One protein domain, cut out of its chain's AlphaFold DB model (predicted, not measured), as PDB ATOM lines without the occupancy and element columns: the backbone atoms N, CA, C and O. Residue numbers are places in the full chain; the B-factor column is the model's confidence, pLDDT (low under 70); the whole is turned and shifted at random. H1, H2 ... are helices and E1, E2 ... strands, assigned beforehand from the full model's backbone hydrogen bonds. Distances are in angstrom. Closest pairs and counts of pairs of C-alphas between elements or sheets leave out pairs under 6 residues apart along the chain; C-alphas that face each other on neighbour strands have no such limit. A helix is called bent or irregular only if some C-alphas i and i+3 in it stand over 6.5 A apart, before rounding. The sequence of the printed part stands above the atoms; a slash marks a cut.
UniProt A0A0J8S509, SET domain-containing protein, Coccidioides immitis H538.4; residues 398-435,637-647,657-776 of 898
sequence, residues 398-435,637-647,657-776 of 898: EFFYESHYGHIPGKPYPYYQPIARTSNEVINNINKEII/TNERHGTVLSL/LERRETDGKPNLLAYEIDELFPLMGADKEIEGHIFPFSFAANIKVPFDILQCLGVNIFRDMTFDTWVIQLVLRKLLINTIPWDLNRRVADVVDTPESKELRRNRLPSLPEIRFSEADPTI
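What this domain is: This is residues 398 to 435, 637 to 647 and 657 to 776 of the 898 residues of the protein "SET domain-containing protein" of Coccidioides immitis H538.4 (UniProt A0A0J8S509). Two helices set crosswise, H5 and H6, make a small core, with the short helix H3 packed on H5 and the two-strand ribbon of E1 and E2 near H6. This core lies between the two ends of an elongated model: the helical hairpin of H8 and H9 is at one end, and H1 and H4, which touch no helix, lie towards the other. The printed part has 169 residues, with nine named helices and three named strands in the order E1 H1 H2 H3 H4 E2 H5 H6 E3 H7 H8 H9; E1 and E2 form an antiparallel sheet, and the class is mostly helix. It is only just loose, close to compact, with a radius of gyration of the C-alphas of 19.0 A and spans of 57 by 37 by 32 A.

How they stand to each other: E1, residues 406 to 409, and E2, residues 690 to 693, are antiparallel neighbours at 140 degrees; N 406 and O 693 are 2.9 A apart, within hydrogen-bond range. H1, residues 424 to 435, and H4, residues 657 to 662, are apart. H2, residues 638 to 641, only just touches residues 695 to 697 of H5, residues 695 to 708, with 3 pairs of C-alphas within 8 A; the closest, of His 641 and Ala 696, are 5.8 A apart. H3, residues 643 to 647, touches residues 696 to 702 of H5; the closest C-alphas, of Thr 643 and Ala 697, are 4.5 A apart. Residues 698 to 702 of H5 touch H6, residues 721 to 734, the closest C-alphas being those of Asn 698 and Gln 725, 7.0 A; their lines are only just about perpendicular, at 72 degrees. E3, residues 735 to 737, pairs with no named strand, and H7, residues 740 to 744, touches no helix. H8, residues 751 to 763, and H9, residues 766 to 772, form a helical hairpin, opposite ways at a steep tilt of 43 degrees; the closest C-alphas, of Arg 757 and Ala 772, are 6.0 A apart. Every O i to N i+4 pair is within hydrogen-bond range in H4 and H6, against 7 of 8 in H1, 8 of 10 in H5, 6 of 9 in H8, and 0 of 1, 0 of 1 and 0 of 3 in H3, H7 and H9, where 1 of 2, 1 of 2 and 3 of 4 O i to N i+3 pairs are; H2 is too short for an O i to N i+4 pair.

Where its parts are: E1 begins at C-alpha 406, (-43.570, -50.853, -39.604). H1 measures 15.0 A, H5 18.6 A, H6 20.1 A and H8 18.0 A. H9 ends at C-alpha 772, (-36.334, -53.999, -18.392). H5, H8 and H9 are irregular: C-alphas 698 and 701 are 7.0 A apart, 759 and 762 7.5 A, 767 and 770 7.6 A.

The domain as a whole: The farthest C-alphas, of Asn 424 and Ser 763, are 60.2 A apart. Residues 436 to 636 and 648 to 656 are not printed; the gaps are 40.3 A and 15.9 A between C-alphas. The links E1 to H1, H4 to E2 and H5 to H6 are long. Mean pLDDT of the printed part is 82.2; residues 680 to 689, 740 to 748 and 760 are under 70.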
ATOM      1  N   GLU A 398     -31.422 -47.841 -34.149       70.50
ATOM      2  CA  GLU A 398     -32.845 -47.792 -33.764       70.50
ATOM      3  C   GLU A 398     -33.006 -47.910 -32.241       70.50
ATOM      4  O   GLU A 398     -32.208 -48.581 -31.591       70.50
ATOM      5  N   PHE A 399     -34.019 -47.296 -31.633       76.31
ATOM      6  CA  PHE A 399     -34.417 -47.673 -30.273       76.31
ATOM      7  C   PHE A 399     -34.988 -49.095 -30.247       76.31
ATOM      8  O   PHE A 399     -35.404 -49.644 -31.272       76.31
ATOM      9  N   PHE A 400     -35.040 -49.702 -29.060       79.50
ATOM     10  CA  PHE A 400     -35.632 -51.024 -28.879       79.50
ATOM     11  C   PHE A 400     -37.028 -51.119 -29.514       79.50
ATOM     12  O   PHE A 400     -37.262 -52.002 -30.337       79.50
ATOM     13  N   TYR A 401     -37.933 -50.190 -29.206       80.88
ATOM     14  CA  TYR A 401     -39.291 -50.205 -29.753       80.88
ATOM     15  C   TYR A 401     -39.340 -49.947 -31.267       80.88
ATOM     16  O   TYR A 401     -40.137 -50.566 -31.962       80.88
ATOM     17  N   GLU A 402     -38.436 -49.127 -31.808       78.62
ATOM     18  CA  GLU A 402     -38.390 -48.818 -33.245       78.62
ATOM     19  C   GLU A 402     -38.057 -50.041 -34.100       78.62
ATOM     20  O   GLU A 402     -38.606 -50.181 -35.192       78.62
ATOM     21  N   SER A 403     -37.258 -50.976 -33.572       78.62
ATOM     22  CA  SER A 403     -36.939 -52.223 -34.286       78.62
ATOM     23  C   SER A 403     -38.163 -53.106 -34.577       78.62
ATOM     24  O   SER A 403     -38.096 -54.007 -35.417       78.62
ATOM     25  N   HIS A 404     -39.294 -52.825 -33.925       81.12
ATOM     26  CA  HIS A 404     -40.558 -53.545 -34.077       81.12
ATOM     27  C   HIS A 404     -41.552 -52.813 -34.991       81.12
ATOM     28  O   HIS A 404     -42.549 -53.404 -35.406       81.12
ATOM     29  N   TYR A 405     -41.284 -51.551 -35.338       86.00
ATOM     30  CA  TYR A 405     -42.200 -50.747 -36.132       86.00
ATOM     31  C   TYR A 405     -42.190 -51.106 -37.611       86.00
ATOM     32  O   TYR A 405     -41.151 -51.360 -38.233       86.00
ATOM     33  N   GLY A 406     -43.385 -51.061 -38.185       88.19
ATOM     34  CA  GLY A 406     -43.570 -50.853 -39.604       88.19
ATOM     35  C   GLY A 406     -43.559 -49.371 -39.966       88.19
ATOM     36  O   GLY A 406     -43.136 -48.508 -39.197       88.19
ATOM     37  N   HIS A 407     -44.025 -49.082 -41.173       84.69
ATOM     38  CA  HIS A 407     -43.898 -47.780 -41.802       84.69
ATOM     39  C   HIS A 407     -45.159 -47.440 -42.592       84.69
ATOM     40  O   HIS A 407     -45.537 -48.166 -43.513       84.69
ATOM     41  N   ILE A 408     -45.758 -46.296 -42.277       83.50
ATOM     42  CA  ILE A 408     -46.796 -45.677 -43.092       83.50
ATOM     43  C   ILE A 408     -46.117 -44.715 -44.073       83.50
ATOM     44  O   ILE A 408     -45.430 -43.785 -43.631       83.50
ATOM     45  N   PRO A 409     -46.293 -44.900 -45.394       74.38
ATOM     46  CA  PRO A 409     -45.932 -43.870 -46.352       74.38
ATOM     47  C   PRO A 409     -46.869 -42.680 -46.153       74.38
ATOM     48  O   PRO A 409     -48.087 -42.848 -46.051       74.38
ATOM     49  N   GLY A 410     -46.331 -41.472 -46.065       70.06
ATOM     50  CA  GLY A 410     -47.193 -40.314 -45.964       70.06
ATOM     51  C   GLY A 410     -47.989 -40.111 -47.257       70.06
ATOM     52  O   GLY A 410     -47.478 -40.247 -48.363       70.06
ATOM     53  N   LYS A 411     -49.282 -39.844 -47.087       78.19
ATOM     54  CA  LYS A 411     -50.242 -39.477 -48.125       78.19
ATOM     55  C   LYS A 411     -51.290 -38.558 -47.481       78.19
ATOM     56  O   LYS A 411     -51.580 -38.764 -46.296       78.19
ATOM     57  N   PRO A 412     -51.840 -37.558 -48.189       82.06
ATOM     58  CA  PRO A 412     -52.960 -36.773 -47.675       82.06
ATOM     59  C   PRO A 412     -54.147 -37.681 -47.331       82.06
ATOM     60  O   PRO A 412     -54.506 -38.555 -48.118       82.06
ATOM     61  N   TYR A 413     -54.744 -37.508 -46.152       88.25
ATOM     62  CA  TYR A 413     -55.942 -38.266 -45.782       88.25
ATOM     63  C   TYR A 413     -57.202 -37.656 -46.427       88.25
ATOM     64  O   TYR A 413     -57.237 -36.439 -46.604       88.25
ATOM     65  N   PRO A 414     -58.256 -38.446 -46.715       83.44
ATOM     66  CA  PRO A 414     -59.430 -37.995 -47.483       83.44
ATOM     67  C   PRO A 414     -60.141 -36.743 -46.947       83.44
ATOM     68  O   PRO A 414     -60.632 -35.935 -47.724       83.44
ATOM     69  N   TYR A 415     -60.149 -36.550 -45.623       87.62
ATOM     70  CA  TYR A 415     -60.758 -35.387 -44.967       87.62
ATOM     71  C   TYR A 415     -59.731 -34.381 -44.442       87.62
ATOM     72  O   TYR A 415     -60.078 -33.477 -43.679       87.62
ATOM     73  N   TYR A 416     -58.459 -34.515 -44.804       85.62
ATOM     74  CA  TYR A 416     -57.458 -33.554 -44.381       85.62
ATOM     75  C   TYR A 416     -57.466 -32.336 -45.301       85.62
ATOM     76  O   TYR A 416     -57.250 -32.457 -46.503       85.62
ATOM     77  N   GLN A 417     -57.680 -31.157 -44.723       80.38
ATOM     78  CA  GLN A 417     -57.557 -29.890 -45.433       80.38
ATOM     79  C   GLN A 417     -56.425 -29.070 -44.805       80.38
ATOM     80  O   GLN A 417     -56.523 -28.709 -43.627       80.38
ATOM     81  N   PRO A 418     -55.342 -28.789 -45.551       74.69
ATOM     82  CA  PRO A 418     -54.220 -28.027 -45.029       74.69
ATOM     83  C   PRO A 418     -54.613 -26.562 -44.813       74.69
ATOM     84  O   PRO A 418     -55.234 -25.934 -45.668       74.69
ATOM     85  N   ILE A 419     -54.205 -26.005 -43.675       78.12
ATOM     86  CA  ILE A 419     -54.410 -24.594 -43.330       78.12
ATOM     87  C   ILE A 419     -53.171 -23.795 -43.759       78.12
ATOM     88  O   ILE A 419     -52.042 -24.245 -43.564       78.12
ATOM     89  N   ALA A 420     -53.357 -22.601 -44.332       77.81
ATOM     90  CA  ALA A 420     -52.266 -21.731 -44.782       77.81
ATOM     91  C   ALA A 420     -51.529 -21.062 -43.599       77.81
ATOM     92  O   ALA A 420     -51.734 -19.885 -43.294       77.81
ATOM     93  N   ARG A 421     -50.648 -21.818 -42.929       78.06
ATOM     94  CA  ARG A 421     -49.923 -21.362 -41.723       78.06
ATOM     95  C   ARG A 421     -48.887 -20.263 -41.979       78.06
ATOM     96  O   ARG A 421     -48.445 -19.618 -41.039       78.06
ATOM     97  N   THR A 422     -48.503 -20.049 -43.234       81.44
ATOM     98  CA  THR A 422     -47.583 -18.985 -43.669       81.44
ATOM     99  C   THR A 422     -48.293 -17.666 -43.982       81.44
ATOM    100  O   THR A 422     -47.646 -16.711 -44.403       81.44
ATOM    101  N   SER A 423     -49.612 -17.581 -43.777       86.19
ATOM    102  CA  SER A 423     -50.339 -16.317 -43.900       86.19
ATOM    103  C   SER A 423     -49.914 -15.320 -42.814       86.19
ATOM    104  O   SER A 423     -49.627 -15.696 -41.677       86.19
ATOM    105  N   ASN A 424     -49.907 -14.028 -43.157       88.75
ATOM    106  CA  ASN A 424     -49.510 -12.961 -42.230       88.75
ATOM    107  C   ASN A 424     -50.369 -12.943 -40.958       88.75
ATOM    108  O   ASN A 424     -49.856 -12.673 -39.878       88.75
ATOM    109  N   GLU A 425     -51.664 -13.251 -41.069       89.44
ATOM    110  CA  GLU A 425     -52.575 -13.291 -39.922       89.44
ATOM    111  C   GLU A 425     -52.202 -14.410 -38.940       89.44
ATOM    112  O   GLU A 425     -52.057 -14.156 -37.743       89.44
ATOM    113  N   VAL A 426     -51.936 -15.623 -39.445       89.12
ATOM    114  CA  VAL A 426     -51.457 -16.740 -38.618       89.12
ATOM    115  C   VAL A 426     -50.105 -16.405 -37.984       89.12
ATOM    116  O   VAL A 426     -49.936 -16.605 -36.784       89.12
ATOM    117  N   ILE A 427     -49.153 -15.860 -38.752       90.31
ATOM    118  CA  ILE A 427     -47.818 -15.491 -38.250       90.31
ATOM    119  C   ILE A 427     -47.915 -14.448 -37.129       90.31
ATOM    120  O   ILE A 427     -47.277 -14.604 -36.087       90.31
ATOM    121  N   ASN A 428     -48.747 -13.417 -37.299       91.44
ATOM    122  CA  ASN A 428     -48.977 -12.399 -36.273       91.44
ATOM    123  C   ASN A 428     -49.548 -13.014 -34.989       91.44
ATOM    124  O   ASN A 428     -49.091 -12.685 -33.892       91.44
ATOM    125  N   ASN A 429     -50.494 -13.948 -35.117       90.56
ATOM    126  CA  ASN A 429     -51.068 -14.655 -33.976       90.56
ATOM    127  C   ASN A 429     -50.053 -15.591 -33.300       90.56
ATOM    128  O   ASN A 429     -49.996 -15.619 -32.076       90.56
ATOM    129  N   ILE A 430     -49.183 -16.282 -34.047       89.19
ATOM    130  CA  ILE A 430     -48.075 -17.078 -33.478       89.19
ATOM    131  C   ILE A 430     -47.117 -16.180 -32.692       89.19
ATOM    132  O   ILE A 430     -46.761 -16.496 -31.555       89.19
ATOM    133  N   ASN A 431     -46.724 -15.040 -33.260       90.50
ATOM    134  CA  ASN A 431     -45.839 -14.098 -32.583       90.50
ATOM    135  C   ASN A 431     -46.450 -13.535 -31.304       90.50
ATOM    136  O   ASN A 431     -45.750 -13.363 -30.311       90.50
ATOM    137  N   LYS A 432     -47.759 -13.289 -31.302       88.25
ATOM    138  CA  LYS A 432     -48.478 -12.804 -30.127       88.25
ATOM    139  C   LYS A 432     -48.664 -13.897 -29.070       88.25
ATOM    140  O   LYS A 432     -48.278 -13.705 -27.921       88.25
ATOM    141  N   GLU A 433     -49.254 -15.027 -29.451       84.88
ATOM    142  CA  GLU A 433     -49.747 -16.046 -28.520       84.88
ATOM    143  C   GLU A 433     -48.679 -17.068 -28.109       84.88
ATOM    144  O   GLU A 433     -48.705 -17.534 -26.973       84.88
ATOM    145  N   ILE A 434     -47.725 -17.397 -28.988       85.12
ATOM    146  CA  ILE A 434     -46.643 -18.346 -28.683       85.12
ATOM    147  C   ILE A 434     -45.377 -17.601 -28.273       85.12
ATOM    148  O   ILE A 434     -44.896 -17.809 -27.173       85.12
ATOM    149  N   ILE A 435     -44.840 -16.713 -29.111       85.81
ATOM    150  CA  ILE A 435     -43.540 -16.071 -28.829       85.81
ATOM    151  C   ILE A 435     -43.656 -14.954 -27.780       85.81
ATOM    152  O   ILE A 435     -42.784 -14.807 -26.923       85.81
ATOM    153  N   THR A 637     -41.586 -57.241 -22.275       80.19
ATOM    154  CA  THR A 637     -41.844 -55.798 -22.172       80.19
ATOM    155  C   THR A 637     -42.878 -55.353 -23.206       80.19
ATOM    156  O   THR A 637     -42.812 -55.767 -24.365       80.19
ATOM    157  N   ASN A 638     -43.837 -54.517 -22.791       84.12
ATOM    158  CA  ASN A 638     -44.759 -53.866 -23.721       84.12
ATOM    159  C   ASN A 638     -44.121 -52.686 -24.465       84.12
ATOM    160  O   ASN A 638     -44.703 -52.208 -25.431       84.12
ATOM    161  N   GLU A 639     -42.919 -52.249 -24.080       83.31
ATOM    162  CA  GLU A 639     -42.214 -51.153 -24.745       83.31
ATOM    163  C   GLU A 639     -42.055 -51.402 -26.248       83.31
ATOM    164  O   GLU A 639     -42.179 -50.471 -27.034       83.31
ATOM    165  N   ARG A 640     -41.874 -52.666 -26.665       81.88
ATOM    166  CA  ARG A 640     -41.772 -53.065 -28.081       81.88
ATOM    167  C   ARG A 640     -42.948 -52.603 -28.944       81.88
ATOM    168  O   ARG A 640     -42.808 -52.478 -30.149       81.88
ATOM    169  N   HIS A 641     -44.102 -52.360 -28.325       85.12
ATOM    170  CA  HIS A 641     -45.301 -51.886 -29.002       85.12
ATOM    171  C   HIS A 641     -45.244 -50.395 -29.311       85.12
ATOM    172  O   HIS A 641     -46.088 -49.919 -30.059       85.12
ATOM    173  N   GLY A 642     -44.283 -49.648 -28.760       83.44
ATOM    174  CA  GLY A 642     -44.074 -48.246 -29.108       83.44
ATOM    175  C   GLY A 642     -45.137 -47.288 -28.562       83.44
ATOM    176  O   GLY A 642     -45.306 -46.158 -29.013       83.44
ATOM    177  N   THR A 643     -45.852 -47.719 -27.531       87.62
ATOM    178  CA  THR A 643     -46.955 -46.993 -26.892       87.62
ATOM    179  C   THR A 643     -46.507 -45.758 -26.103       87.62
ATOM    180  O   THR A 643     -47.347 -45.102 -25.498       87.62
ATOM    181  N   VAL A 644     -45.224 -45.386 -26.144       84.19
ATOM    182  CA  VAL A 644     -44.633 -44.284 -25.368       84.19
ATOM    183  C   VAL A 644     -45.345 -42.940 -25.590       84.19
ATOM    184  O   VAL A 644     -45.655 -42.235 -24.632       84.19
ATOM    185  N   LEU A 645     -45.709 -42.615 -26.838       88.88
ATOM    186  CA  LEU A 645     -46.406 -41.365 -27.174       88.88
ATOM    187  C   LEU A 645     -47.855 -41.326 -26.658       88.88
ATOM    188  O   LEU A 645     -48.463 -40.258 -26.612       88.88
ATOM    189  N   SER A 646     -48.407 -42.465 -26.228       92.06
ATOM    190  CA  SER A 646     -49.804 -42.577 -25.791       92.06
ATOM    191  C   SER A 646     -50.083 -41.764 -24.522       92.06
ATOM    192  O   SER A 646     -51.206 -41.308 -24.315       92.06
ATOM    193  N   LEU A 647     -49.063 -41.519 -23.691       90.56
ATOM    194  CA  LEU A 647     -49.186 -40.647 -22.520       90.56
ATOM    195  C   LEU A 647     -49.505 -39.204 -22.906       90.56
ATOM    196  O   LEU A 647     -50.330 -38.573 -22.246       90.56
ATOM    197  N   LEU A 657     -61.254 -32.336 -25.535       94.50
ATOM    198  CA  LEU A 657     -62.588 -32.521 -24.968       94.50
ATOM    199  C   LEU A 657     -62.955 -31.379 -24.025       94.50
ATOM    200  O   LEU A 657     -64.052 -30.848 -24.143       94.50
ATOM    201  N   GLU A 658     -62.029 -30.955 -23.164       93.19
ATOM    202  CA  GLU A 658     -62.249 -29.821 -22.267       93.19
ATOM    203  C   GLU A 658     -62.625 -28.560 -23.053       93.19
ATOM    204  O   GLU A 658     -63.646 -27.938 -22.779       93.19
ATOM    205  N   ARG A 659     -61.853 -28.201 -24.086       91.75
ATOM    206  CA  ARG A 659     -62.107 -26.985 -24.881       91.75
ATOM    207  C   ARG A 659     -63.398 -27.045 -25.689       91.75
ATOM    208  O   ARG A 659     -63.996 -26.007 -25.969       91.75
ATOM    209  N   ARG A 660     -63.854 -28.240 -26.071       92.69
ATOM    210  CA  ARG A 660     -65.179 -28.393 -26.693       92.69
ATOM    211  C   ARG A 660     -66.295 -27.976 -25.739       92.69
ATOM    212  O   ARG A 660     -67.295 -27.436 -26.203       92.69
ATOM    213  N   GLU A 661     -66.108 -28.196 -24.442       90.81
ATOM    214  CA  GLU A 661     -67.092 -27.879 -23.406       90.81
ATOM    215  C   GLU A 661     -66.957 -26.450 -22.878       90.81
ATOM    216  O   GLU A 661     -67.963 -25.760 -22.726       90.81
ATOM    217  N   THR A 662     -65.732 -25.990 -22.622       89.62
ATOM    218  CA  THR A 662     -65.477 -24.724 -21.919       89.62
ATOM    219  C   THR A 662     -65.269 -23.528 -22.844       89.62
ATOM    220  O   THR A 662     -65.762 -22.443 -22.539       89.62
ATOM    221  N   ASP A 663     -64.617 -23.713 -23.996       86.44
ATOM    222  CA  ASP A 663     -64.319 -22.623 -24.942       86.44
ATOM    223  C   ASP A 663     -65.433 -22.411 -25.985       86.44
ATOM    224  O   ASP A 663     -65.288 -21.584 -26.887       86.44
ATOM    225  N   GLY A 664     -66.523 -23.185 -25.928       82.56
ATOM    226  CA  GLY A 664     -67.589 -23.128 -26.932       82.56
ATOM    227  C   GLY A 664     -67.131 -23.559 -28.332       82.56
ATOM    228  O   GLY A 664     -67.654 -23.069 -29.333       82.56
ATOM    229  N   LYS A 665     -66.149 -24.469 -28.421       88.69
ATOM    230  CA  LYS A 665     -65.584 -24.985 -29.682       88.69
ATOM    231  C   LYS A 665     -65.971 -26.454 -29.922       88.69
ATOM    232  O   LYS A 665     -65.079 -27.302 -29.974       88.69
ATOM    233  N   PRO A 666     -67.264 -26.806 -30.071       89.19
ATOM    234  CA  PRO A 666     -67.732 -28.199 -30.063       89.19
ATOM    235  C   PRO A 666     -67.140 -29.068 -31.183       89.19
ATOM    236  O   PRO A 666     -67.084 -30.288 -31.054       89.19
ATOM    237  N   ASN A 667     -66.658 -28.445 -32.261       91.81
ATOM    238  CA  ASN A 667     -66.149 -29.127 -33.450       91.81
ATOM    239  C   ASN A 667     -64.612 -29.148 -33.529       91.81
ATOM    240  O   ASN A 667     -64.050 -29.454 -34.580       91.81
ATOM    241  N   LEU A 668     -63.917 -28.759 -32.452       93.38
ATOM    242  CA  LEU A 668     -62.457 -28.666 -32.425       93.38
ATOM    243  C   LEU A 668     -61.817 -30.043 -32.624       93.38
ATOM    244  O   LEU A 668     -62.073 -30.961 -31.845       93.38
ATOM    245  N   LEU A 669     -60.967 -30.195 -33.638       94.19
ATOM    246  CA  LEU A 669     -60.244 -31.443 -33.883       94.19
ATOM    247  C   LEU A 669     -58.957 -31.502 -33.056       94.19
ATOM    248  O   LEU A 669     -58.289 -30.494 -32.838       94.19
ATOM    249  N   ALA A 670     -58.568 -32.706 -32.635       94.44
ATOM    250  CA  ALA A 670     -57.457 -32.884 -31.701       94.44
ATOM    251  C   ALA A 670     -56.093 -32.415 -32.243       94.44
ATOM    252  O   ALA A 670     -55.243 -31.965 -31.481       94.44
ATOM    253  N   TYR A 671     -55.873 -32.470 -33.561       91.88
ATOM    254  CA  TYR A 671     -54.644 -31.943 -34.172       91.88
ATOM    255  C   TYR A 671     -54.664 -30.413 -34.357       91.88
ATOM    256  O   TYR A 671     -53.647 -29.850 -34.776       91.88
ATOM    257  N   GLU A 672     -55.796 -29.754 -34.084       91.44
ATOM    258  CA  GLU A 672     -56.032 -28.311 -34.250       91.44
ATOM    259  C   GLU A 672     -56.015 -27.544 -32.915       91.44
ATOM    260  O   GLU A 672     -56.254 -26.338 -32.912       91.44
ATOM    261  N   ILE A 673     -55.718 -28.206 -31.786       91.88
ATOM    262  CA  ILE A 673     -55.512 -27.512 -30.504       91.88
ATOM    263  C   ILE A 673     -54.309 -26.568 -30.579       91.88
ATOM    264  O   ILE A 673     -53.358 -26.821 -31.321       91.88
ATOM    265  N   ASP A 674     -54.330 -25.504 -29.780       88.06
ATOM    266  CA  ASP A 674     -53.364 -24.401 -29.867       88.06
ATOM    267  C   ASP A 674     -51.917 -24.864 -29.642       88.06
ATOM    268  O   ASP A 674     -50.999 -24.346 -30.265       88.06
ATOM    269  N   GLU A 675     -51.707 -25.885 -28.813       88.19
ATOM    270  CA  GLU A 675     -50.397 -26.470 -28.526       88.19
ATOM    271  C   GLU A 675     -49.804 -27.205 -29.729       88.19
ATOM    272  O   GLU A 675     -48.589 -27.230 -29.904       88.19
ATOM    273  N   LEU A 676     -50.652 -27.828 -30.550       88.88
ATOM    274  CA  LEU A 676     -50.233 -28.626 -31.701       88.88
ATOM    275  C   LEU A 676     -50.374 -27.869 -33.021       88.88
ATOM    276  O   LEU A 676     -49.808 -28.284 -34.039       88.88
ATOM    277  N   PHE A 677     -51.144 -26.783 -33.044       86.12
ATOM    278  CA  PHE A 677     -51.409 -26.004 -34.243       86.12
ATOM    279  C   PHE A 677     -50.124 -25.442 -34.887       86.12
ATOM    280  O   PHE A 677     -49.983 -25.601 -36.100       86.12
ATOM    281  N   PRO A 678     -49.128 -24.912 -34.147       79.56
ATOM    282  CA  PRO A 678     -47.882 -24.403 -34.736       79.56
ATOM    283  C   PRO A 678     -46.914 -25.501 -35.215       79.56
ATOM    284  O   PRO A 678     -46.101 -25.276 -36.103       79.56
ATOM    285  N   LEU A 679     -47.039 -26.723 -34.691       74.50
ATOM    286  CA  LEU A 679     -46.002 -27.767 -34.711       74.50
ATOM    287  C   LEU A 679     -45.763 -28.517 -36.042       74.50
ATOM    288  O   LEU A 679     -45.048 -29.517 -36.070       74.50
ATOM    289  N   MET A 680     -46.361 -28.094 -37.157       65.62
ATOM    290  CA  MET A 680     -46.052 -28.678 -38.478       65.62
ATOM    291  C   MET A 680     -46.189 -27.657 -39.610       65.62
ATOM    292  O   MET A 680     -47.278 -27.155 -39.852       65.62
ATOM    293  N   GLY A 681     -45.118 -27.399 -40.358       52.16
ATOM    294  CA  GLY A 681     -45.176 -26.674 -41.641       52.16
ATOM    295  C   GLY A 681     -45.296 -27.594 -42.867       52.16
ATOM    296  O   GLY A 681     -45.578 -27.136 -43.968       52.16
ATOM    297  N   ALA A 682     -45.119 -28.906 -42.686       47.72
ATOM    298  CA  ALA A 682     -44.935 -29.881 -43.765       47.72
ATOM    299  C   ALA A 682     -46.240 -30.471 -44.337       47.72
ATOM    300  O   ALA A 682     -46.222 -31.548 -44.931       47.72
ATOM    301  N   ASP A 683     -47.380 -29.788 -44.197       49.62
ATOM    302  CA  ASP A 683     -48.693 -30.310 -44.615       49.62
ATOM    303  C   ASP A 683     -48.759 -30.652 -46.123       49.62
ATOM    304  O   ASP A 683     -49.570 -31.477 -46.536       49.62
ATOM    305  N   LYS A 684     -47.866 -30.064 -46.936       48.88
ATOM    306  CA  LYS A 684     -47.701 -30.347 -48.376       48.88
ATOM    307  C   LYS A 684     -46.547 -31.308 -48.717       48.88
ATOM    308  O   LYS A 684     -46.436 -31.708 -49.867       48.88
ATOM    309  N   GLU A 685     -45.700 -31.690 -47.756       52.41
ATOM    310  CA  GLU A 685     -44.568 -32.625 -47.947       52.41
ATOM    311  C   GLU A 685     -44.841 -34.016 -47.358       52.41
ATOM    312  O   GLU A 685     -43.965 -34.883 -47.357       52.41
ATOM    313  N   ILE A 686     -46.077 -34.253 -46.896       56.56
ATOM    314  CA  ILE A 686     -46.531 -35.525 -46.323       56.56
ATOM    315  C   ILE A 686     -46.086 -36.712 -47.195       56.56
ATOM    316  O   ILE A 686     -45.632 -37.709 -46.647       56.56
ATOM    317  N   GLU A 687     -46.113 -36.585 -48.522       55.25
ATOM    318  CA  GLU A 687     -45.762 -37.641 -49.486       55.25
ATOM    319  C   GLU A 687     -44.314 -38.173 -49.403       55.25
ATOM    320  O   GLU A 687     -44.034 -39.270 -49.890       55.25
ATOM    321  N   GLY A 688     -43.397 -37.451 -48.746       54.09
ATOM    322  CA  GLY A 688     -42.007 -37.876 -48.533       54.09
ATOM    323  C   GLY A 688     -41.706 -38.447 -47.144       54.09
ATOM    324  O   GLY A 688     -40.643 -39.038 -46.940       54.09
ATOM    325  N   HIS A 689     -42.614 -38.288 -46.178       63.84
ATOM    326  CA  HIS A 689     -42.361 -38.673 -44.791       63.84
ATOM    327  C   HIS A 689     -42.771 -40.119 -44.513       63.84
ATOM    328  O   HIS A 689     -43.865 -40.563 -44.860       63.84
ATOM    329  N   ILE A 690     -41.891 -40.849 -43.827       72.56
ATOM    330  CA  ILE A 690     -42.185 -42.182 -43.311       72.56
ATOM    331  C   ILE A 690     -42.560 -42.046 -41.841       72.56
ATOM    332  O   ILE A 690     -41.760 -41.563 -41.040       72.56
ATOM    333  N   PHE A 691     -43.758 -42.501 -41.490       80.94
ATOM    334  CA  PHE A 691     -44.247 -42.474 -40.121       80.94
ATOM    335  C   PHE A 691     -44.200 -43.890 -39.510       80.94
ATOM    336  O   PHE A 691     -44.744 -44.817 -40.115       80.94
ATOM    337  N   PRO A 692     -43.518 -44.104 -38.369       85.69
ATOM    338  CA  PRO A 692     -43.474 -45.397 -37.696       85.69
ATOM    339  C   PRO A 692     -44.863 -45.852 -37.246       85.69
ATOM    340  O   PRO A 692     -45.685 -45.041 -36.817       85.69
ATOM    341  N   PHE A 693     -45.102 -47.160 -37.316       90.62
ATOM    342  CA  PHE A 693     -46.395 -47.739 -36.966       90.62
ATOM    343  C   PHE A 693     -46.267 -49.068 -36.223       90.62
ATOM    344  O   PHE A 693     -45.511 -49.950 -36.634       90.62
ATOM    345  N   SER A 694     -47.085 -49.233 -35.185       92.19
ATOM    346  CA  SER A 694     -47.504 -50.532 -34.655       92.19
ATOM    347  C   SER A 694     -49.021 -50.556 -34.489       92.19
ATOM    348  O   SER A 694     -49.667 -49.539 -34.235       92.19
ATOM    349  N   PHE A 695     -49.611 -51.743 -34.562       94.38
ATOM    350  CA  PHE A 695     -51.037 -51.927 -34.320       94.38
ATOM    351  C   PHE A 695     -51.439 -51.468 -32.910       94.38
ATOM    352  O   PHE A 695     -52.486 -50.854 -32.706       94.38
ATOM    353  N   ALA A 696     -50.588 -51.723 -31.917       93.00
ATOM    354  CA  ALA A 696     -50.861 -51.358 -30.536       93.00
ATOM    355  C   ALA A 696     -50.834 -49.839 -30.297       93.00
ATOM    356  O   ALA A 696     -51.794 -49.308 -29.740       93.00
ATOM    357  N   ALA A 697     -49.767 -49.145 -30.705       92.25
ATOM    358  CA  ALA A 697     -49.582 -47.721 -30.412       92.25
ATOM    359  C   ALA A 697     -50.416 -46.802 -31.305       92.25
ATOM    360  O   ALA A 697     -50.786 -45.713 -30.873       92.25
ATOM    361  N   ASN A 698     -50.728 -47.230 -32.530       94.81
ATOM    362  CA  ASN A 698     -51.422 -46.382 -33.494       94.81
ATOM    363  C   ASN A 698     -52.926 -46.655 -33.578       94.81
ATOM    364  O   ASN A 698     -53.648 -45.771 -34.033       94.81
ATOM    365  N   ILE A 699     -53.393 -47.838 -33.160       96.38
ATOM    366  CA  ILE A 699     -54.803 -48.245 -33.286       96.38
ATOM    367  C   ILE A 699     -55.399 -48.600 -31.922       96.38
ATOM    368  O   ILE A 699     -56.280 -47.896 -31.431       96.38
ATOM    369  N   LYS A 700     -54.905 -49.663 -31.278       95.25
ATOM    370  CA  LYS A 700     -55.540 -50.229 -30.077       95.25
ATOM    371  C   LYS A 700     -55.537 -49.270 -28.881       95.25
ATOM    372  O   LYS A 700     -56.594 -48.929 -28.359       95.25
ATOM    373  N   VAL A 701     -54.352 -48.832 -28.449       96.25
ATOM    374  CA  VAL A 701     -54.199 -47.976 -27.262       96.25
ATOM    375  C   VAL A 701     -54.869 -46.608 -27.450       96.25
ATOM    376  O   VAL A 701     -55.559 -46.179 -26.527       96.25
ATOM    377  N   PRO A 702     -54.766 -45.931 -28.612       97.44
ATOM    378  CA  PRO A 702     -55.514 -44.698 -28.864       97.44
ATOM    379  C   PRO A 702     -57.029 -44.820 -28.680       97.44
ATOM    380  O   PRO A 702     -57.634 -43.953 -28.050       97.44
ATOM    381  N   PHE A 703     -57.649 -45.892 -29.182       97.38
ATOM    382  CA  PHE A 703     -59.084 -46.106 -28.983       97.38
ATOM    383  C   PHE A 703     -59.435 -46.413 -27.530       97.38
ATOM    384  O   PHE A 703     -60.436 -45.898 -27.035       97.38
ATOM    385  N   ASP A 704     -58.596 -47.177 -26.831       95.75
ATOM    386  CA  ASP A 704     -58.770 -47.439 -25.402       95.75
ATOM    387  C   ASP A 704     -58.698 -46.139 -24.575       95.75
ATOM    388  O   ASP A 704     -59.522 -45.934 -23.686       95.75
ATOM    389  N   ILE A 705     -57.784 -45.216 -24.911       96.56
ATOM    390  CA  ILE A 705     -57.714 -43.884 -24.283       96.56
ATOM    391  C   ILE A 705     -59.014 -43.112 -24.513       96.56
ATOM    392  O   ILE A 705     -59.583 -42.585 -23.560       96.56
ATOM    393  N   LEU A 706     -59.484 -43.041 -25.763       96.81
ATOM    394  CA  LEU A 706     -60.707 -42.319 -26.116       96.81
ATOM    395  C   LEU A 706     -61.919 -42.861 -25.351       96.81
ATOM    396  O   LEU A 706     -62.650 -42.084 -24.738       96.81
ATOM    397  N   GLN A 707     -62.093 -44.185 -25.305       94.38
ATOM    398  CA  GLN A 707     -63.178 -44.807 -24.542       94.38
ATOM    399  C   GLN A 707     -63.050 -44.527 -23.037       94.38
ATOM    400  O   GLN A 707     -64.041 -44.175 -22.404       94.38
ATOM    401  N   CYS A 708     -61.840 -44.574 -22.467       93.31
ATOM    402  CA  CYS A 708     -61.604 -44.181 -21.074       93.31
ATOM    403  C   CYS A 708     -61.881 -42.700 -20.789       93.31
ATOM    404  O   CYS A 708     -62.122 -42.363 -19.633       93.31
ATOM    405  N   LEU A 709     -61.841 -41.814 -21.789       93.75
ATOM    406  CA  LEU A 709     -62.247 -40.404 -21.672       93.75
ATOM    407  C   LEU A 709     -63.754 -40.193 -21.913       93.75
ATOM    408  O   LEU A 709     -64.242 -39.064 -21.826       93.75
ATOM    409  N   GLY A 710     -64.489 -41.274 -22.184       92.38
ATOM    410  CA  GLY A 710     -65.923 -41.288 -22.457       92.38
ATOM    411  C   GLY A 710     -66.304 -41.021 -23.909       92.38
ATOM    412  O   GLY A 710     -67.479 -40.825 -24.212       92.38
ATOM    413  N   VAL A 711     -65.336 -41.043 -24.829       94.25
ATOM    414  CA  VAL A 711     -65.597 -40.873 -26.258       94.25
ATOM    415  C   VAL A 711     -66.152 -42.163 -26.843       94.25
ATOM    416  O   VAL A 711     -65.554 -43.241 -26.774       94.25
ATOM    417  N   ASN A 712     -67.291 -42.031 -27.507       95.06
ATOM    418  CA  ASN A 712     -67.874 -43.104 -28.284       95.06
ATOM    419  C   ASN A 712     -67.187 -43.210 -29.651       95.06
ATOM    420  O   ASN A 712     -67.613 -42.585 -30.620       95.06
ATOM    421  N   ILE A 713     -66.152 -44.047 -29.730       96.50
ATOM    422  CA  ILE A 713     -65.326 -44.246 -30.935       96.50
ATOM    423  C   ILE A 713     -66.092 -44.752 -32.170       96.50
ATOM    424  O   ILE A 713     -65.516 -44.766 -33.256       96.50
ATOM    425  N   PHE A 714     -67.344 -45.201 -32.012       96.44
ATOM    426  CA  PHE A 714     -68.203 -45.636 -33.116       96.44
ATOM    427  C   PHE A 714     -69.089 -44.503 -33.647       96.44
ATOM    428  O   PHE A 714     -69.476 -44.518 -34.807       96.44
ATOM    429  N   ARG A 715     -69.440 -43.521 -32.813       92.12
ATOM    430  CA  ARG A 715     -70.359 -42.436 -33.189       92.12
ATOM    431  C   ARG A 715     -69.637 -41.116 -33.436       92.12
ATOM    432  O   ARG A 715     -70.046 -40.353 -34.307       92.12
ATOM    433  N   ASP A 716     -68.588 -40.837 -32.669       93.25
ATOM    434  CA  ASP A 716     -67.836 -39.594 -32.779       93.25
ATOM    435  C   ASP A 716     -66.719 -39.705 -33.827       93.25
ATOM    436  O   ASP A 716     -65.567 -40.039 -33.540       93.25
ATOM    437  N   MET A 717     -67.077 -39.377 -35.068       92.44
ATOM    438  CA  MET A 717     -66.155 -39.359 -36.206       92.44
ATOM    439  C   MET A 717     -65.186 -38.167 -36.186       92.44
ATOM    440  O   MET A 717     -64.315 -38.067 -37.046       92.44
ATOM    441  N   THR A 718     -65.283 -37.260 -35.209       92.06
ATOM    442  CA  THR A 718     -64.278 -36.197 -35.032       92.06
ATOM    443  C   THR A 718     -62.976 -36.724 -34.412       92.06
ATOM    444  O   THR A 718     -61.951 -36.049 -34.481       92.06
ATOM    445  N   PHE A 719     -62.995 -37.948 -33.866       93.25
ATOM    446  CA  PHE A 719     -61.820 -38.728 -33.462       93.25
ATOM    447  C   PHE A 719     -61.598 -39.941 -34.389       93.25
ATOM    448  O   PHE A 719     -61.195 -41.022 -33.948       93.25
ATOM    449  N   ASP A 720     -61.880 -39.792 -35.689       95.31
ATOM    450  CA  ASP A 720     -61.578 -40.838 -36.672       95.31
ATOM    451  C   ASP A 720     -60.057 -41.107 -36.750       95.31
ATOM    452  O   ASP A 720     -59.224 -40.295 -36.340       95.31
ATOM    453  N   THR A 721     -59.670 -42.270 -37.273       96.19
ATOM    454  CA  THR A 721     -58.294 -42.786 -37.259       96.19
ATOM    455  C   THR A 721     -57.298 -41.795 -37.859       96.19
ATOM    456  O   THR A 721     -56.193 -41.653 -37.342       96.19
ATOM    457  N   TRP A 722     -57.683 -41.059 -38.904       93.88
ATOM    458  CA  TRP A 722     -56.811 -40.074 -39.547       93.88
ATOM    459  C   TRP A 722     -56.478 -38.891 -38.621       93.88
ATOM    460  O   TRP A 722     -55.343 -38.417 -38.633       93.88
ATOM    461  N   VAL A 723     -57.415 -38.461 -37.765       94.31
ATOM    462  CA  VAL A 723     -57.192 -37.416 -36.748       94.31
ATOM    463  C   VAL A 723     -56.145 -37.898 -35.751       94.31
ATOM    464  O   VAL A 723     -55.187 -37.183 -35.459       94.31
ATOM    465  N   ILE A 724     -56.288 -39.142 -35.283       95.62
ATOM    466  CA  ILE A 724     -55.346 -39.784 -34.360       95.62
ATOM    467  C   ILE A 724     -53.951 -39.873 -34.992       95.62
ATOM    468  O   ILE A 724     -52.969 -39.481 -34.360       95.62
ATOM    469  N   GLN A 725     -53.848 -40.332 -36.246       92.44
ATOM    470  CA  GLN A 725     -52.556 -40.429 -36.932       92.44
ATOM    471  C   GLN A 725     -51.908 -39.055 -37.135       92.44
ATOM    472  O   GLN A 725     -50.693 -38.937 -36.995       92.44
ATOM    473  N   LEU A 726     -52.679 -38.000 -37.422       90.00
ATOM    474  CA  LEU A 726     -52.135 -36.641 -37.518       90.00
ATOM    475  C   LEU A 726     -51.608 -36.134 -36.176       90.00
ATOM    476  O   LEU A 726     -50.512 -35.577 -36.142       90.00
ATOM    477  N   VAL A 727     -52.332 -36.358 -35.075       93.12
ATOM    478  CA  VAL A 727     -51.834 -36.022 -33.732       93.12
ATOM    479  C   VAL A 727     -50.531 -36.767 -33.456       93.12
ATOM    480  O   VAL A 727     -49.537 -36.138 -33.105       93.12
ATOM    481  N   LEU A 728     -50.491 -38.084 -33.670       91.06
ATOM    482  CA  LEU A 728     -49.288 -38.880 -33.423       91.06
ATOM    483  C   LEU A 728     -48.103 -38.453 -34.302       91.06
ATOM    484  O   LEU A 728     -46.978 -38.428 -33.812       91.06
ATOM    485  N   ARG A 729     -48.332 -38.057 -35.562       86.06
ATOM    486  CA  ARG A 729     -47.294 -37.478 -36.436       86.06
ATOM    487  C   ARG A 729     -46.740 -36.175 -35.862       86.06
ATOM    488  O   ARG A 729     -45.523 -36.017 -35.798       86.06
ATOM    489  N   LYS A 730     -47.617 -35.273 -35.399       86.00
ATOM    490  CA  LYS A 730     -47.205 -34.025 -34.736       86.00
ATOM    491  C   LYS A 730     -46.398 -34.311 -33.474       86.00
ATOM    492  O   LYS A 730     -45.334 -33.729 -33.292       86.00
ATOM    493  N   LEU A 731     -46.872 -35.227 -32.630       87.75
ATOM    494  CA  LEU A 731     -46.180 -35.600 -31.400       87.75
ATOM    495  C   LEU A 731     -44.818 -36.224 -31.700       87.75
ATOM    496  O   LEU A 731     -43.831 -35.801 -31.111       87.75
ATOM    497  N   LEU A 732     -44.728 -37.173 -32.632       81.81
ATOM    498  CA  LEU A 732     -43.476 -37.859 -32.949       81.81
ATOM    499  C   LEU A 732     -42.348 -36.885 -33.320       81.81
ATOM    500  O   LEU A 732     -41.218 -37.085 -32.891       81.81
ATOM    501  N   ILE A 733     -42.659 -35.851 -34.104       75.94
ATOM    502  CA  ILE A 733     -41.662 -34.886 -34.587       75.94
ATOM    503  C   ILE A 733     -41.261 -33.890 -33.491       75.94
ATOM    504  O   ILE A 733     -40.115 -33.455 -33.452       75.94
ATOM    505  N   ASN A 734     -42.188 -33.527 -32.602       80.81
ATOM    506  CA  ASN A 734     -42.012 -32.392 -31.689       80.81
ATOM    507  C   ASN A 734     -41.793 -32.786 -30.226       80.81
ATOM    508  O   ASN A 734     -41.549 -31.923 -29.384       80.81
ATOM    509  N   THR A 735     -41.899 -34.072 -29.897       83.06
ATOM    510  CA  THR A 735     -41.711 -34.544 -28.526       83.06
ATOM    511  C   THR A 735     -40.239 -34.564 -28.145       83.06
ATOM    512  O   THR A 735     -39.427 -35.204 -28.809       83.06
ATOM    513  N   ILE A 736     -39.917 -33.952 -27.007       80.69
ATOM    514  CA  ILE A 736     -38.576 -33.935 -26.424       80.69
ATOM    515  C   ILE A 736     -38.529 -34.917 -25.239       80.69
ATOM    516  O   ILE A 736     -39.241 -34.708 -24.250       80.69
ATOM    517  N   PRO A 737     -37.706 -35.984 -25.300       77.75
ATOM    518  CA  PRO A 737     -37.431 -36.846 -24.151       77.75
ATOM    519  C   PRO A 737     -36.673 -36.083 -23.058       77.75
ATOM    520  O   PRO A 737     -35.699 -35.390 -23.348       77.75
ATOM    521  N   TRP A 738     -37.076 -36.232 -21.797       76.62
ATOM    522  CA  TRP A 738     -36.535 -35.424 -20.691       76.62
ATOM    523  C   TRP A 738     -35.681 -36.180 -19.662       76.62
ATOM    524  O   TRP A 738     -35.037 -35.550 -18.817       76.62
ATOM    525  N   ASP A 739     -35.667 -37.513 -19.709       74.25
ATOM    526  CA  ASP A 739     -35.101 -38.377 -18.666       74.25
ATOM    527  C   ASP A 739     -33.720 -37.928 -18.156       74.25
ATOM    528  O   ASP A 739     -32.775 -37.759 -18.928       74.25
ATOM    529  N   LEU A 740     -33.567 -37.815 -16.829       67.31
ATOM    530  CA  LEU A 740     -32.334 -37.327 -16.187       67.31
ATOM    531  C   LEU A 740     -31.073 -38.082 -16.632       67.31
ATOM    532  O   LEU A 740     -30.026 -37.470 -16.816       67.31
ATOM    533  N   ASN A 741     -31.171 -39.400 -16.825       65.06
ATOM    534  CA  ASN A 741     -30.040 -40.220 -17.261       65.06
ATOM    535  C   ASN A 741     -29.593 -39.869 -18.690       65.06
ATOM    536  O   ASN A 741     -28.406 -39.952 -18.992       65.06
ATOM    537  N   ARG A 742     -30.526 -39.441 -19.550       64.62
ATOM    538  CA  ARG A 742     -30.252 -39.067 -20.944       64.62
ATOM    539  C   ARG A 742     -29.704 -37.648 -21.084       64.62
ATOM    540  O   ARG A 742     -29.079 -37.344 -22.091       64.62
ATOM    541  N   ARG A 743     -29.856 -36.802 -20.059       65.06
ATOM    542  CA  ARG A 743     -29.222 -35.472 -20.013       65.06
ATOM    543  C   ARG A 743     -27.701 -35.526 -19.907       65.06
ATOM    544  O   ARG A 743     -27.036 -34.575 -20.292       65.06
ATOM    545  N   VAL A 744     -27.163 -36.597 -19.319       57.09
ATOM    546  CA  VAL A 744     -25.729 -36.711 -19.008       57.09
ATOM    547  C   VAL A 744     -24.955 -37.343 -20.165       57.09
ATOM    548  O   VAL A 744     -23.841 -36.926 -20.463       57.09
ATOM    549  N   ALA A 745     -25.542 -38.345 -20.818       55.69
ATOM    550  CA  ALA A 745     -25.023 -38.950 -22.035       55.69
ATOM    551  C   ALA A 745     -26.199 -39.568 -22.796       55.69
ATOM    552  O   ALA A 745     -26.912 -40.409 -22.243       55.69
ATOM    553  N   ASP A 746     -26.412 -39.165 -24.049       57.53
ATOM    554  CA  ASP A 746     -27.433 -39.809 -24.872       57.53
ATOM    555  C   ASP A 746     -26.889 -41.135 -25.421       57.53
ATOM    556  O   ASP A 746     -26.221 -41.192 -26.455       57.53
ATOM    557  N   VAL A 747     -27.089 -42.206 -24.650       59.91
ATOM    558  CA  VAL A 747     -26.582 -43.544 -24.968       59.91
ATOM    559  C   VAL A 747     -27.565 -44.253 -25.892       59.91
ATOM    560  O   VAL A 747     -28.733 -44.442 -25.559       59.91
ATOM    561  N   VAL A 748     -27.076 -44.666 -27.059       65.62
ATOM    562  CA  VAL A 748     -27.842 -45.449 -28.032       65.62
ATOM    563  C   VAL A 748     -28.008 -46.898 -27.542       65.62
ATOM    564  O   VAL A 748     -27.085 -47.461 -26.952       65.62
ATOM    565  N   ASP A 749     -29.161 -47.520 -27.806       71.94
ATOM    566  CA  ASP A 749     -29.420 -48.925 -27.463       71.94
ATOM    567  C   ASP A 749     -28.458 -49.869 -28.215       71.94
ATOM    568  O   ASP A 749     -28.567 -50.057 -29.429       71.94
ATOM    569  N   THR A 750     -27.537 -50.520 -27.499       77.62
ATOM    570  CA  THR A 750     -26.614 -51.497 -28.104       77.62
ATOM    571  C   THR A 750     -27.338 -52.793 -28.493       77.62
ATOM    572  O   THR A 750     -28.354 -53.131 -27.867       77.62
ATOM    573  N   PRO A 751     -26.823 -53.578 -29.460       80.25
ATOM    574  CA  PRO A 751     -27.388 -54.886 -29.801       80.25
ATOM    575  C   PRO A 751     -27.579 -55.801 -28.581       80.25
ATOM    576  O   PRO A 751     -28.607 -56.469 -28.464       80.25
ATOM    577  N   GLU A 752     -26.648 -55.778 -27.624       78.81
ATOM    578  CA  GLU A 752     -26.712 -56.560 -26.386       78.81
ATOM    579  C   GLU A 752     -27.862 -56.104 -25.480       78.81
ATOM    580  O   GLU A 752     -28.570 -56.944 -24.921       78.81
ATOM    581  N   SER A 753     -28.080 -54.789 -25.355       77.75
ATOM    582  CA  SER A 753     -29.183 -54.233 -24.559       77.75
ATOM    583  C   SER A 753     -30.551 -54.598 -25.150       77.75
ATOM    584  O   SER A 753     -31.465 -55.002 -24.427       77.75
ATOM    585  N   LYS A 754     -30.678 -54.560 -26.484       80.88
ATOM    586  CA  LYS A 754     -31.893 -54.977 -27.188       80.88
ATOM    587  C   LYS A 754     -32.135 -56.475 -27.038       80.88
ATOM    588  O   LYS A 754     -33.267 -56.901 -26.822       80.88
ATOM    589  N   GLU A 755     -31.082 -57.279 -27.131       79.31
ATOM    590  CA  GLU A 755     -31.166 -58.732 -26.983       79.31
ATOM    591  C   GLU A 755     -31.569 -59.150 -25.566       79.31
ATOM    592  O   GLU A 755     -32.407 -60.039 -25.387       79.31
ATOM    593  N   LEU A 756     -31.036 -58.460 -24.555       76.50
ATOM    594  CA  LEU A 756     -31.428 -58.636 -23.160       76.50
ATOM    595  C   LEU A 756     -32.941 -58.423 -22.979       76.50
ATOM    596  O   LEU A 756     -33.617 -59.290 -22.416       76.50
ATOM    597  N   ARG A 757     -33.471 -57.312 -23.510       77.06
ATOM    598  CA  ARG A 757     -34.899 -56.952 -23.442       77.06
ATOM    599  C   ARG A 757     -35.815 -57.936 -24.176       77.06
ATOM    600  O   ARG A 757     -36.969 -58.083 -23.784       77.06
ATOM    601  N   ARG A 758     -35.329 -58.642 -25.202       74.69
ATOM    602  CA  ARG A 758     -36.117 -59.670 -25.911       74.69
ATOM    603  C   ARG A 758     -36.163 -60.997 -25.166       74.69
ATOM    604  O   ARG A 758     -37.239 -61.532 -24.924       74.69
ATOM    605  N   ASN A 759     -34.989 -61.535 -24.835       70.62
ATOM    606  CA  ASN A 759     -34.846 -62.976 -24.600       70.62
ATOM    607  C   ASN A 759     -34.427 -63.337 -23.174       70.62
ATOM    608  O   ASN A 759     -34.535 -64.497 -22.778       70.62
ATOM    609  N   ARG A 760     -33.938 -62.370 -22.390       69.50
ATOM    610  CA  ARG A 760     -33.356 -62.633 -21.064       69.50
ATOM    611  C   ARG A 760     -34.163 -62.045 -19.908       69.50
ATOM    612  O   ARG A 760     -33.801 -62.267 -18.758       69.50
ATOM    613  N   LEU A 761     -35.281 -61.364 -20.182       72.88
ATOM    614  CA  LEU A 761     -36.194 -60.859 -19.144       72.88
ATOM    615  C   LEU A 761     -36.642 -61.949 -18.147       72.88
ATOM    616  O   LEU A 761     -36.548 -61.699 -16.946       72.88
ATOM    617  N   PRO A 762     -37.007 -63.176 -18.577       71.69
ATOM    618  CA  PRO A 762     -37.404 -64.233 -17.641       71.69
ATOM    619  C   PRO A 762     -36.288 -64.784 -16.754       71.69
ATOM    620  O   PRO A 762     -36.585 -65.436 -15.749       71.69
ATOM    621  N   SER A 763     -35.023 -64.560 -17.121       72.75
ATOM    622  CA  SER A 763     -33.842 -65.035 -16.391       72.75
ATOM    623  C   SER A 763     -33.084 -63.926 -15.658       72.75
ATOM    624  O   SER A 763     -32.127 -64.222 -14.942       72.75
ATOM    625  N   LEU A 764     -33.504 -62.666 -15.801       72.81
ATOM    626  CA  LEU A 764     -32.918 -61.537 -15.085       72.81
ATOM    627  C   LEU A 764     -33.155 -61.691 -13.568       72.81
ATOM    628  O   LEU A 764     -34.274 -61.988 -13.150       72.81
ATOM    629  N   PRO A 765     -32.130 -61.504 -12.717       73.44
ATOM    630  CA  PRO A 765     -32.329 -61.437 -11.274       73.44
ATOM    631  C   PRO A 765     -33.061 -60.142 -10.901       73.44
ATOM    632  O   PRO A 765     -32.872 -59.113 -11.549       73.44
ATOM    633  N   GLU A 766     -33.839 -60.167  -9.817       73.56
ATOM    634  CA  GLU A 766     -34.686 -59.042  -9.377       73.56
ATOM    635  C   GLU A 766     -33.921 -57.714  -9.232       73.56
ATOM    636  O   GLU A 766     -34.414 -56.657  -9.615       73.56
ATOM    637  N   ILE A 767     -32.666 -57.778  -8.781       73.75
ATOM    638  CA  ILE A 767     -31.772 -56.619  -8.613       73.75
ATOM    639  C   ILE A 767     -31.520 -55.881  -9.943       73.75
ATOM    640  O   ILE A 767     -31.225 -54.688  -9.944       73.75
ATOM    641  N   ARG A 768     -31.646 -56.573 -11.081       76.12
ATOM    642  CA  ARG A 768     -31.413 -56.037 -12.430       76.12
ATOM    643  C   ARG A 768     -32.709 -55.769 -13.203       76.12
ATOM    644  O   ARG A 768     -32.648 -55.444 -14.382       76.12
ATOM    645  N   PHE A 769     -33.882 -55.854 -12.570       76.81
ATOM    646  CA  PHE A 769     -35.164 -55.604 -13.246       76.81
ATOM    647  C   PHE A 769     -35.288 -54.202 -13.849       76.81
ATOM    648  O   PHE A 769     -35.977 -54.049 -14.851       76.81
ATOM    649  N   SER A 770     -34.563 -53.204 -13.333       73.69
ATOM    650  CA  SER A 770     -34.519 -51.872 -13.946       73.69
ATOM    651  C   SER A 770     -33.963 -51.863 -15.374       73.69
ATOM    652  O   SER A 770     -34.165 -50.893 -16.088       73.69
ATOM    653  N   GLU A 771     -33.264 -52.913 -15.814       74.75
ATOM    654  CA  GLU A 771     -32.809 -53.053 -17.209       74.75
ATOM    655  C   GLU A 771     -33.962 -53.365 -18.174       74.75
ATOM    656  O   GLU A 771     -33.824 -53.215 -19.387       74.75
ATOM    657  N   ALA A 772     -35.111 -53.782 -17.638       76.38
ATOM    658  CA  ALA A 772     -36.334 -53.999 -18.392       76.38
ATOM    659  C   ALA A 772     -37.162 -52.717 -18.564       76.38
ATOM    660  O   ALA A 772     -38.100 -52.727 -19.356       76.38
ATOM    661  N   ASP A 773     -36.854 -51.647 -17.821       78.44
ATOM    662  CA  ASP A 773     -37.630 -50.409 -17.874       78.44
ATOM    663  C   ASP A 773     -37.663 -49.811 -19.286       78.44
ATOM    664  O   ASP A 773     -36.676 -49.924 -20.032       78.44
ATOM    665  N   PRO A 774     -38.760 -49.104 -19.623       81.12
ATOM    666  CA  PRO A 774     -38.850 -48.389 -20.882       81.12
ATOM    667  C   PRO A 774     -37.700 -47.406 -21.068       81.12
ATOM    668  O   PRO A 774     -37.275 -46.733 -20.125       81.12
ATOM    669  N   THR A 775     -37.218 -47.315 -22.305       78.50
ATOM    670  CA  THR A 775     -36.101 -46.456 -22.718       78.50
ATOM    671  C   THR A 775     -36.402 -44.981 -22.508       78.50
ATOM    672  O   THR A 775     -35.477 -44.202 -22.285       78.50
ATOM    673  N   ILE A 776     -37.679 -44.597 -22.573       80.69
ATOM    674  CA  ILE A 776     -38.123 -43.223 -22.367       80.69
ATOM    675  C   ILE A 776     -39.232 -43.198 -21.319       80.69
ATOM    676  O   ILE A 776     -40.204 -43.949 -21.445       80.69
TER     677      ILE A 776